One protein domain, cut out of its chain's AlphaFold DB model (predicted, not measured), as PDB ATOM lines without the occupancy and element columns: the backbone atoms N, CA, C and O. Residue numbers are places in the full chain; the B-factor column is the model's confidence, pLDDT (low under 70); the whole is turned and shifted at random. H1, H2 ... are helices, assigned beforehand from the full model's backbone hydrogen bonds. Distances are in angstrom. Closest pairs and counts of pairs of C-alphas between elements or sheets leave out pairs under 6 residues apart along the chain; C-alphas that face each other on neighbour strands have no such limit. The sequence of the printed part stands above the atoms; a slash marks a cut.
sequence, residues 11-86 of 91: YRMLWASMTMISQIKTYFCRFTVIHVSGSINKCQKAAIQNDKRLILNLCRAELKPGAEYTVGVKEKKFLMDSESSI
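AT A GLANCE: This is residues 11 to 86 of the 91 residues of the protein "Ribonuclease P" of Smittium culicis (UniProt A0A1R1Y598). The model is an open, flat zigzag of three separate helices: short H1 at one end, long H2 slanting across the middle, and short H3 at the other end, with no helix packed on another. After H1 the link makes a turn, whose residues 23 to 28 stick out, and folds back between H1 and H2 to the start of H2; a second loop, with residues 63 to 70 standing free, turns the backbone toward H3. The printed part has 76 residues with three named helices, in the order H1, H2, H3, and no named strand; its class is all helix. It is extended, with a radius of gyration of the C-alphas of 18.4 A and spans of 47 by 33 by 16 A.

IN THESE COORDINATES: H1 is residues 11 to 20, 14.6 A from first to last C-alpha, beginning at C-alpha 11 (-26.680, -7.506, -52.088). H2, the longest helix, is residues 40 to 62 and measures 32.9 A, from C-alpha 40 at (-36.673, 1.132, -45.584). H3 is residues 75 to 86, 17.4 A, ending at C-alpha 86 (-41.474, -1.561, -16.220).

HOW THE PARTS SIT: H1 and H2 are apart, H2 and H3 are apart, and H1 and H3 are apart. Residues 23 to 24 form a short antiparallel pairing with residues 27 to 28. In H1 and H2 every O i to N i+4 pair is within hydrogen-bond range; in H3, 7 of 8 are.

THE WHOLE: The C-alphas farthest apart are those of Lys 25 and Ser 84, at 51.0 A. The printed part has no cut. Both links are long, with 19 residues from H1 to H2 and 12 from H2 to H3. The mean pLDDT of the printed part is 79.7; residues 62 to 86 are under 70, and H3 has a mean of 58.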
ATOM      1  N   TYR A  11     -27.004  -8.144 -53.374       94.25
ATOM      2  CA  TYR A  11     -26.680  -7.506 -52.088       94.25
ATOM      3  C   TYR A  11     -25.386  -8.041 -51.455       94.25
ATOM      4  O   TYR A  11     -24.662  -7.281 -50.814       94.25
ATOM      5  N   ARG A  12     -25.068  -9.328 -51.658       94.19
ATOM      6  CA  ARG A  12     -23.835  -9.952 -51.142       94.19
ATOM      7  C   ARG A  12     -22.597  -9.400 -51.836       94.19
ATOM      8  O   ARG A  12     -21.608  -9.128 -51.165       94.19
ATOM      9  N   MET A  13     -22.674  -9.203 -53.153       95.62
ATOM     10  CA  MET A  13     -21.582  -8.619 -53.930       95.62
ATOM     11  C   MET A  13     -21.334  -7.177 -53.495       95.62
ATOM     12  O   MET A  13     -20.200  -6.827 -53.197       95.62
ATOM     13  N   LEU A  14     -22.391  -6.369 -53.353       94.56
ATOM     14  CA  LEU A  14     -22.262  -5.000 -52.848       94.56
ATOM     15  C   LEU A  14     -21.625  -4.963 -51.450       94.56
ATOM     16  O   LEU A  14     -20.738  -4.148 -51.207       94.56
ATOM     17  N   TRP A  15     -22.056  -5.842 -50.541       93.94
ATOM     18  CA  TRP A  15     -21.474  -5.926 -49.201       93.94
ATOM     19  C   TRP A  15     -19.984  -6.286 -49.277       93.94
ATOM     20  O   TRP A  15     -19.160  -5.573 -48.704       93.94
ATOM     21  N   ALA A  16     -19.616  -7.321 -50.035       94.38
ATOM     22  CA  ALA A  16     -18.217  -7.700 -50.225       94.38
ATOM     23  C   ALA A  16     -17.385  -6.526 -50.772       94.38
ATOM     24  O   ALA A  16     -16.369  -6.164 -50.176       94.38
ATOM     25  N   SER A  17     -17.866  -5.851 -51.819       94.81
ATOM     26  CA  SER A  17     -17.202  -4.673 -52.383       94.81
ATOM     27  C   SER A  17     -17.032  -3.557 -51.349       94.81
ATOM     28  O   SER A  17     -15.947  -2.995 -51.242       94.81
ATOM     29  N   MET A  18     -18.051  -3.271 -50.528       93.19
ATOM     30  CA  MET A  18     -17.954  -2.267 -49.459       93.19
ATOM     31  C   MET A  18     -16.876  -2.601 -48.425       93.19
ATOM     32  O   MET A  18     -16.215  -1.692 -47.928       93.19
ATOM     33  N   THR A  19     -16.682  -3.880 -48.094       92.56
ATOM     34  CA  THR A  19     -15.640  -4.289 -47.133       92.56
ATOM     35  C   THR A  19     -14.223  -4.154 -47.683       92.56
ATOM     36  O   THR A  19     -13.290  -4.024 -46.896       92.56
ATOM     37  N   MET A  20     -14.061  -4.145 -49.010       93.81
ATOM     38  CA  MET A  20     -12.767  -3.942 -49.669       93.81
ATOM     39  C   MET A  20     -12.381  -2.463 -49.800       93.81
ATOM     40  O   MET A  20     -11.218  -2.159 -50.058       93.81
ATOM     41  N   ILE A  21     -13.321  -1.529 -49.607       94.06
ATOM     42  CA  ILE A  21     -13.016  -0.095 -49.613       94.06
ATOM     43  C   ILE A  21     -12.315   0.257 -48.296       94.06
ATOM     44  O   ILE A  21     -12.958   0.365 -47.254       94.06
ATOM     45  N   SER A  22     -10.997   0.440 -48.361       94.00
ATOM     46  CA  SER A  22     -10.147   0.811 -47.220       94.00
ATOM     47  C   SER A  22      -9.838   2.307 -47.144       94.00
ATOM     48  O   SER A  22      -9.461   2.810 -46.086       94.00
ATOM     49  N   GLN A  23      -9.989   3.033 -48.254       94.69
ATOM     50  CA  GLN A  23      -9.653   4.446 -48.344       94.69
ATOM     51  C   GLN A  23     -10.570   5.155 -49.337       94.69
ATOM     52  O   GLN A  23     -10.814   4.675 -50.444       94.69
ATOM     53  N   ILE A  24     -11.056   6.330 -48.944       93.44
ATOM     54  CA  ILE A  24     -11.763   7.254 -49.831       93.44
ATOM     55  C   ILE A  24     -10.948   8.538 -49.887       93.44
ATOM     56  O   ILE A  24     -10.797   9.238 -48.884       93.44
ATOM     57  N   LYS A  25     -10.435   8.858 -51.080       92.81
ATOM     58  CA  LYS A  25      -9.495   9.966 -51.302       92.81
ATOM     59  C   LYS A  25      -8.260   9.812 -50.407       92.81
ATOM     60  O   LYS A  25      -7.466   8.910 -50.631       92.81
ATOM     61  N   THR A  26      -8.106  10.659 -49.397       95.31
ATOM     62  CA  THR A  26      -6.986  10.675 -48.446       95.31
ATOM     63  C   THR A  26      -7.338  10.084 -47.079       95.31
ATOM     64  O   THR A  26      -6.462   9.986 -46.227       95.31
ATOM     65  N   TYR A  27      -8.590   9.674 -46.850       94.81
ATOM     66  CA  TYR A  27      -9.050   9.197 -45.544       94.81
ATOM     67  C   TYR A  27      -9.245   7.684 -45.540       94.81
ATOM     68  O   TYR A  27     -10.012   7.150 -46.346       94.81
ATOM     69  N   PHE A  28      -8.591   7.004 -44.597       94.56
ATOM     70  CA  PHE A  28      -8.854   5.596 -44.322       94.56
ATOM     71  C   PHE A  28     -10.256   5.428 -43.742       94.56
ATOM     72  O   PHE A  28     -10.669   6.173 -42.850       94.56
ATOM     73  N   CYS A  29     -10.998   4.453 -44.250       93.38
ATOM     74  CA  CYS A  29     -12.360   4.196 -43.817       93.38
ATOM     75  C   CYS A  29     -12.637   2.697 -43.735       93.38
ATOM     76  O   CYS A  29     -11.997   1.874 -44.382       93.38
ATOM     77  N   ARG A  30     -13.614   2.345 -42.898       93.06
ATOM     78  CA  ARG A  30     -14.123   0.982 -42.776       93.06
ATOM     79  C   ARG A  30     -15.636   1.021 -42.791       93.06
ATOM     80  O   ARG A  30     -16.259   1.653 -41.937       93.06
ATOM     81  N   PHE A  31     -16.229   0.295 -43.724       92.69
ATOM     82  CA  PHE A  31     -17.672   0.132 -43.786       92.69
ATOM     83  C   PHE A  31     -18.114  -1.069 -42.953       92.69
ATOM     84  O   PHE A  31     -17.547  -2.155 -43.051       92.69
ATOM     85  N   THR A  32     -19.145  -0.876 -42.130       91.19
ATOM     86  CA  THR A  32     -19.778  -1.952 -41.359       91.19
ATOM     87  C   THR A  32     -21.272  -1.950 -41.638       91.19
ATOM     88  O   THR A  32     -21.932  -0.919 -41.513       91.19
ATOM     89  N   VAL A  33     -21.805  -3.105 -42.030       92.50
ATOM     90  CA  VAL A  33     -23.239  -3.292 -42.257       92.50
ATOM     91  C   VAL A  33     -23.908  -3.619 -40.928       92.50
ATOM     92  O   VAL A  33     -23.489  -4.533 -40.226       92.50
ATOM     93  N   ILE A  34     -24.949  -2.861 -40.589       92.50
ATOM     94  CA  ILE A  34     -25.671  -2.993 -39.313       92.50
ATOM     95  C   ILE A  34     -26.934  -3.831 -39.490       92.50
ATOM     96  O   ILE A  34     -27.275  -4.644 -38.638       92.50
ATOM     97  N   HIS A  35     -27.649  -3.621 -40.596       93.94
ATOM     98  CA  HIS A  35     -28.901  -4.305 -40.879       93.94
ATOM     99  C   HIS A  35     -29.146  -4.387 -42.387       93.94
ATOM    100  O   HIS A  35     -28.870  -3.435 -43.117       93.94
ATOM    101  N   VAL A  36     -29.708  -5.508 -42.839       93.50
ATOM    102  CA  VAL A  36     -30.149  -5.726 -44.222       93.50
ATOM    103  C   VAL A  36     -31.621  -6.116 -44.185       93.50
ATOM    104  O   VAL A  36     -32.001  -7.056 -43.493       93.50
ATOM    105  N   SER A  37     -32.462  -5.388 -44.917       93.19
ATOM    106  CA  SER A  37     -33.902  -5.644 -44.985       93.19
ATOM    107  C   SER A  37     -34.478  -5.178 -46.321       93.19
ATOM    108  O   SER A  37     -33.955  -4.267 -46.958       93.19
ATOM    109  N   GLY A  38     -35.593  -5.790 -46.733       92.31
ATOM    110  CA  GLY A  38     -36.342  -5.406 -47.935       92.31
ATOM    111  C   GLY A  38     -37.236  -4.167 -47.775       92.31
ATOM    112  O   GLY A  38     -37.885  -3.771 -48.736       92.31
ATOM    113  N   SER A  39     -37.307  -3.567 -46.582       93.88
ATOM    114  CA  SER A  39     -38.102  -2.363 -46.299       93.88
ATOM    115  C   SER A  39     -37.260  -1.289 -45.615       93.88
ATOM    116  O   SER A  39     -36.602  -1.566 -44.608       93.88
ATOM    117  N   ILE A  40     -37.355  -0.055 -46.124       93.44
ATOM    118  CA  ILE A  40     -36.673   1.132 -45.584       93.44
ATOM    119  C   ILE A  40     -37.104   1.398 -44.137       93.44
ATOM    120  O   ILE A  40     -36.249   1.662 -43.297       93.44
ATOM    121  N   ASN A  41     -38.390   1.225 -43.811       95.50
ATOM    122  CA  ASN A  41     -38.911   1.458 -42.459       95.50
ATOM    123  C   ASN A  41     -38.235   0.555 -41.415       95.50
ATOM    124  O   ASN A  41     -37.938   0.991 -40.304       95.50
ATOM    125  N   LYS A  42     -37.955  -0.709 -41.764       94.94
ATOM    126  CA  LYS A  42     -37.224  -1.632 -40.879       94.94
ATOM    127  C   LYS A  42     -35.757  -1.214 -40.726       94.94
ATOM    128  O   LYS A  42     -35.248  -1.215 -39.610       94.94
ATOM    129  N   CYS A  43     -35.110  -0.788 -41.812       94.75
ATOM    130  CA  CYS A  43     -33.737  -0.276 -41.770       94.75
ATOM    131  C   CYS A  43     -33.615   0.987 -40.910       94.75
ATOM    132  O   CYS A  43     -32.679   1.099 -40.125       94.75
ATOM    133  N   GLN A  44     -34.579   1.906 -40.998       95.06
ATOM    134  CA  GLN A  44     -34.616   3.114 -40.171       95.06
ATOM    135  C   GLN A  44     -34.781   2.783 -38.687       95.06
ATOM    136  O   GLN A  44     -34.034   3.299 -37.860       95.06
ATOM    137  N   LYS A  45     -35.705   1.876 -38.340       95.88
ATOM    138  CA  LYS A  45     -35.862   1.409 -36.953       95.88
ATOM    139  C   LYS A  45     -34.567   0.794 -36.414       95.88
ATOM    140  O   LYS A  45     -34.171   1.105 -35.294       95.88
ATOM    141  N   ALA A  46     -33.888  -0.024 -37.220       94.50
ATOM    142  CA  ALA A  46     -32.601  -0.610 -36.849       94.50
ATOM    143  C   ALA A  46     -31.501   0.453 -36.666       94.50
ATOM    144  O   ALA A  46     -30.730   0.363 -35.714       94.50
ATOM    145  N   ALA A  47     -31.455   1.480 -37.524       93.38
ATOM    146  CA  ALA A  47     -30.514   2.593 -37.391       93.38
ATOM    147  C   ALA A  47     -30.748   3.380 -36.090       93.38
ATOM    148  O   ALA A  47     -29.815   3.556 -35.312       93.38
ATOM    149  N   ILE A  48     -31.999   3.741 -35.788       94.69
ATOM    150  CA  ILE A  48     -32.358   4.443 -34.543       94.69
ATOM    151  C   ILE A  48     -31.980   3.608 -33.316       94.69
ATOM    152  O   ILE A  48     -31.420   4.129 -32.352       94.69
ATOM    153  N   GLN A  49     -32.265   2.302 -33.335       94.06
ATOM    154  CA  GLN A  49     -31.902   1.411 -32.231       94.06
ATOM    155  C   GLN A  49     -30.383   1.326 -32.050       94.06
ATOM    156  O   GLN A  49     -29.888   1.294 -30.921       94.06
ATOM    157  N   ASN A  50     -29.640   1.304 -33.154       92.50
ATOM    158  CA  ASN A  50     -28.190   1.313 -33.124       92.50
ATOM    159  C   ASN A  50     -27.637   2.619 -32.538       92.50
ATOM    160  O   ASN A  50     -26.734   2.564 -31.708       92.50
ATOM    161  N   ASP A  51     -28.183   3.766 -32.938       92.75
ATOM    162  CA  ASP A  51     -27.752   5.074 -32.440       92.75
ATOM    163  C   ASP A  51     -28.015   5.201 -30.936       92.75
ATOM    164  O   ASP A  51     -27.111   5.558 -30.181       92.75
ATOM    165  N   LYS A  52     -29.198   4.780 -30.464       92.12
ATOM    166  CA  LYS A  52     -29.506   4.696 -29.025       92.12
ATOM    167  C   LYS A  52     -28.502   3.822 -28.275       92.12
ATOM    168  O   LYS A  52     -28.010   4.209 -27.220       92.12
ATOM    169  N   ARG A  53     -28.171   2.650 -28.824       91.25
ATOM    170  CA  ARG A  53     -27.174   1.740 -28.240       91.25
ATOM    171  C   ARG A  53     -25.785   2.379 -28.187       91.25
ATOM    172  O   ARG A  53     -25.081   2.186 -27.201       91.25
ATOM    173  N   LEU A  54     -25.386   3.109 -29.227       89.56
ATOM    174  CA  LEU A  54     -24.103   3.810 -29.269       89.56
ATOM    175  C   LEU A  54     -24.039   4.880 -28.176       89.56
ATOM    176  O   LEU A  54     -23.094   4.869 -27.395       89.56
ATOM    177  N   ILE A  55     -25.064   5.730 -28.080       91.00
ATOM    178  CA  ILE A  55     -25.160   6.785 -27.061       91.00
ATOM    179  C   ILE A  55     -25.093   6.175 -25.659       91.00
ATOM    180  O   ILE A  55     -24.251   6.568 -24.863       91.00
ATOM    181  N   LEU A  56     -25.897   5.143 -25.380       90.50
ATOM    182  CA  LEU A  56     -25.877   4.459 -24.082       90.50
ATOM    183  C   LEU A  56     -24.504   3.866 -23.747       90.50
ATOM    184  O   LEU A  56     -24.071   3.922 -22.599       90.50
ATOM    185  N   ASN A  57     -23.819   3.287 -24.734       84.50
ATOM    186  CA  ASN A  57     -22.481   2.739 -24.536       84.50
ATOM    187  C   ASN A  57     -21.441   3.831 -24.271       84.50
ATOM    188  O   ASN A  57     -20.560   3.611 -23.444       84.50
ATOM    189  N   LEU A  58     -21.546   4.980 -24.942       86.94
ATOM    190  CA  LEU A  58     -20.679   6.132 -24.700       86.94
ATOM    191  C   LEU A  58     -20.911   6.697 -23.296       86.94
ATOM    192  O   LEU A  58     -19.960   6.756 -22.524       86.94
ATOM    193  N   CYS A  59     -22.165   6.942 -22.904       83.31
ATOM    194  CA  CYS A  59     -22.494   7.387 -21.546       83.31
ATOM    195  C   CYS A  59     -21.982   6.403 -20.482       83.31
ATOM    196  O   CYS A  59     -21.409   6.800 -19.474       83.31
ATOM    197  N   ARG A  60     -22.136   5.089 -20.699       78.06
ATOM    198  CA  ARG A  60     -21.603   4.066 -19.777       78.06
ATOM    199  C   ARG A  60     -20.076   4.032 -19.733       78.06
ATOM    200  O   ARG A  60     -19.518   3.698 -18.692       78.06
ATOM    201  N   ALA A  61     -19.407   4.307 -20.849       77.75
ATOM    202  CA  ALA A  61     -17.951   4.367 -20.901       77.75
ATOM    203  C   ALA A  61     -17.415   5.607 -20.170       77.75
ATOM    204  O   ALA A  61     -16.421   5.486 -19.462       77.75
ATOM    205  N   GLU A  62     -18.103   6.743 -20.287       68.19
ATOM    206  CA  GLU A  62     -17.797   7.988 -19.567       68.19
ATOM    207  C   GLU A  62     -18.008   7.860 -18.051       68.19
ATOM    208  O   GLU A  62     -17.286   8.470 -17.272       68.19
ATOM    209  N   LEU A  63     -18.935   7.003 -17.609       63.50
ATOM    210  CA  LEU A  63     -19.168   6.708 -16.188       63.50
ATOM    211  C   LEU A  63     -18.101   5.795 -15.545       63.50
ATOM    212  O   LEU A  63     -18.194   5.500 -14.351       63.50
ATOM    213  N   LYS A  64     -17.085   5.335 -16.291       53.94
ATOM    214  CA  LYS A  64     -15.900   4.698 -15.690       53.94
ATOM    215  C   LYS A  64     -15.030   5.795 -15.047       53.94
ATOM    216  O   LYS A  64     -14.755   6.797 -15.700       53.94
ATOM    217  N   PRO A  65     -14.608   5.638 -13.779       49.16
ATOM    218  CA  PRO A  65     -14.083   6.736 -12.969       49.16
ATOM    219  C   PRO A  65     -12.758   7.256 -13.538       49.16
ATOM    220  O   PRO A  65     -11.759   6.539 -13.562       49.16
ATOM    221  N   GLY A  66     -12.777   8.501 -14.011       46.75
ATOM    222  CA  GLY A  66     -11.619   9.194 -14.575       46.75
ATOM    223  C   GLY A  66     -11.958  10.420 -15.427       46.75
ATOM    224  O   GLY A  66     -11.067  11.217 -15.699       46.75
ATOM    225  N   ALA A  67     -13.219  10.611 -15.825       42.56
ATOM    226  CA  ALA A  67     -13.652  11.793 -16.564       42.56
ATOM    227  C   ALA A  67     -14.715  12.562 -15.769       42.56
ATOM    228  O   ALA A  67     -15.887  12.193 -15.739       42.56
ATOM    229  N   GLU A  68     -14.302  13.637 -15.102       46.19
ATOM    230  CA  GLU A  68     -15.235  14.649 -14.616       46.19
ATOM    231  C   GLU A  68     -15.810  15.407 -15.816       46.19
ATOM    232  O   GLU A  68     -15.105  16.160 -16.488       46.19
ATOM    233  N   TYR A  69     -17.105  15.238 -16.083       43.41
ATOM    234  CA  TYR A  69     -17.866  16.229 -16.831       43.41
ATOM    235  C   TYR A  69     -19.324  16.271 -16.369       43.41
ATOM    236  O   TYR A  69     -20.012  15.259 -16.238       43.41
ATOM    237  N   THR A  70     -19.782  17.489 -16.095       49.44
ATOM    238  CA  THR A  70     -21.113  17.849 -15.613       49.44
ATOM    239  C   THR A  70     -22.169  17.618 -16.693       49.44
ATOM    240  O   THR A  70     -22.444  18.506 -17.500       49.44
ATOM    241  N   VAL A  71     -22.810  16.449 -16.691       45.44
ATOM    242  CA  VAL A  71     -24.039  16.236 -17.466       45.44
ATOM    243  C   VAL A  71     -25.232  16.712 -16.640       45.44
ATOM    244  O   VAL A  71     -25.496  16.233 -15.535       45.44
ATOM    245  N   GLY A  72     -25.923  17.719 -17.175       42.72
ATOM    246  CA  GLY A  72     -27.055  18.385 -16.548       42.72
ATOM    247  C   GLY A  72     -28.136  17.410 -16.078       42.72
ATOM    248  O   GLY A  72     -28.666  16.620 -16.850       42.72
ATOM    249  N   VAL A  73     -28.468  17.556 -14.797       48.88
ATOM    250  CA  VAL A  73     -29.579  17.102 -13.932       48.88
ATOM    251  C   VAL A  73     -30.865  16.499 -14.568       48.88
ATOM    252  O   VAL A  73     -31.638  15.862 -13.857       48.88
ATOM    253  N   LYS A  74     -31.136  16.611 -15.874       45.28
ATOM    254  CA  LYS A  74     -32.378  16.129 -16.511       45.28
ATOM    255  C   LYS A  74     -32.450  14.615 -16.761       45.28
ATOM    256  O   LYS A  74     -33.555  14.079 -16.783       45.28
ATOM    257  N   GLU A  75     -31.330  13.908 -16.900       53.75
ATOM    258  CA  GLU A  75     -31.346  12.485 -17.300       53.75
ATOM    259  C   GLU A  75     -31.617  11.503 -16.150       53.75
ATOM    260  O   GLU A  75     -32.247  10.466 -16.360       53.75
ATOM    261  N   LYS A  76     -31.255  11.854 -14.908       51.72
ATOM    262  CA  LYS A  76     -31.563  11.008 -13.737       51.72
ATOM    263  C   LYS A  76     -33.065  10.879 -13.474       51.72
ATOM    264  O   LYS A  76     -33.504   9.839 -12.995       51.72
ATOM    265  N   LYS A  77     -33.856  11.901 -13.826       48.75
ATOM    266  CA  LYS A  77     -35.314  11.879 -13.637       48.75
ATOM    267  C   LYS A  77     -36.004  10.905 -14.603       48.75
ATOM    268  O   LYS A  77     -36.871  10.150 -14.188       48.75
ATOM    269  N   PHE A  78     -35.548  10.844 -15.857       54.59
ATOM    270  CA  PHE A  78     -36.126   9.962 -16.883       54.59
ATOM    271  C   PHE A  78     -35.860   8.468 -16.642       54.59
ATOM    272  O   PHE A  78     -36.684   7.623 -17.001       54.59
ATOM    273  N   LEU A  79     -34.721   8.133 -16.026       60.09
ATOM    274  CA  LEU A  79     -34.379   6.750 -15.684       60.09
ATOM    275  C   LEU A  79     -35.266   6.211 -14.547       60.09
ATOM    276  O   LEU A  79     -35.752   5.087 -14.651       60.09
ATOM    277  N   MET A  80     -35.576   7.032 -13.535       54.84
ATOM    278  CA  MET A  80     -36.478   6.653 -12.434       54.84
ATOM    279  C   MET A  80     -37.935   6.432 -12.883       54.84
ATOM    280  O   MET A  80     -38.593   5.495 -12.422       54.84
ATOM    281  N   ASP A  81     -38.430   7.244 -13.821       59.12
ATOM    282  CA  ASP A  81     -39.801   7.115 -14.344       59.12
ATOM    283  C   ASP A  81     -39.971   5.847 -15.212       59.12
ATOM    284  O   ASP A  81     -41.030   5.208 -15.229       59.12
ATOM    285  N   SER A  82     -38.897   5.435 -15.895       60.25
ATOM    286  CA  SER A  82     -38.892   4.242 -16.752       60.25
ATOM    287  C   SER A  82     -38.837   2.943 -15.939       60.25
ATOM    288  O   SER A  82     -39.518   1.977 -16.280       60.25
ATOM    289  N   GLU A  83     -38.082   2.919 -14.835       64.88
ATOM    290  CA  GLU A  83     -38.000   1.756 -13.936       64.88
ATOM    291  C   GLU A  83     -39.330   1.472 -13.227       64.88
ATOM    292  O   GLU A  83     -39.717   0.313 -13.059       64.88
ATOM    293  N   SER A  84     -40.067   2.529 -12.879       60.91
ATOM    294  CA  SER A  84     -41.385   2.425 -12.245       60.91
ATOM    295  C   SER A  84     -42.444   1.875 -13.209       60.91
ATOM    296  O   SER A  84     -43.297   1.083 -12.814       60.91
ATOM    297  N   SER A  85     -42.352   2.236 -14.493       61.97
ATOM    298  CA  SER A  85     -43.286   1.775 -15.531       61.97
ATOM    299  C   SER A  85     -43.055   0.315 -15.936       61.97
ATOM    300  O   SER A  85     -44.008  -0.385 -16.267       61.97
ATOM    301  N   ILE A  86     -41.807  -0.165 -15.891       64.88
ATOM    302  CA  ILE A  86     -41.474  -1.561 -16.220       64.88
ATOM    303  C   ILE A  86     -41.920  -2.507 -15.098       64.88
ATOM    304  O   ILE A  86     -42.453  -3.573 -15.383       64.88
TER     305      ILE A  86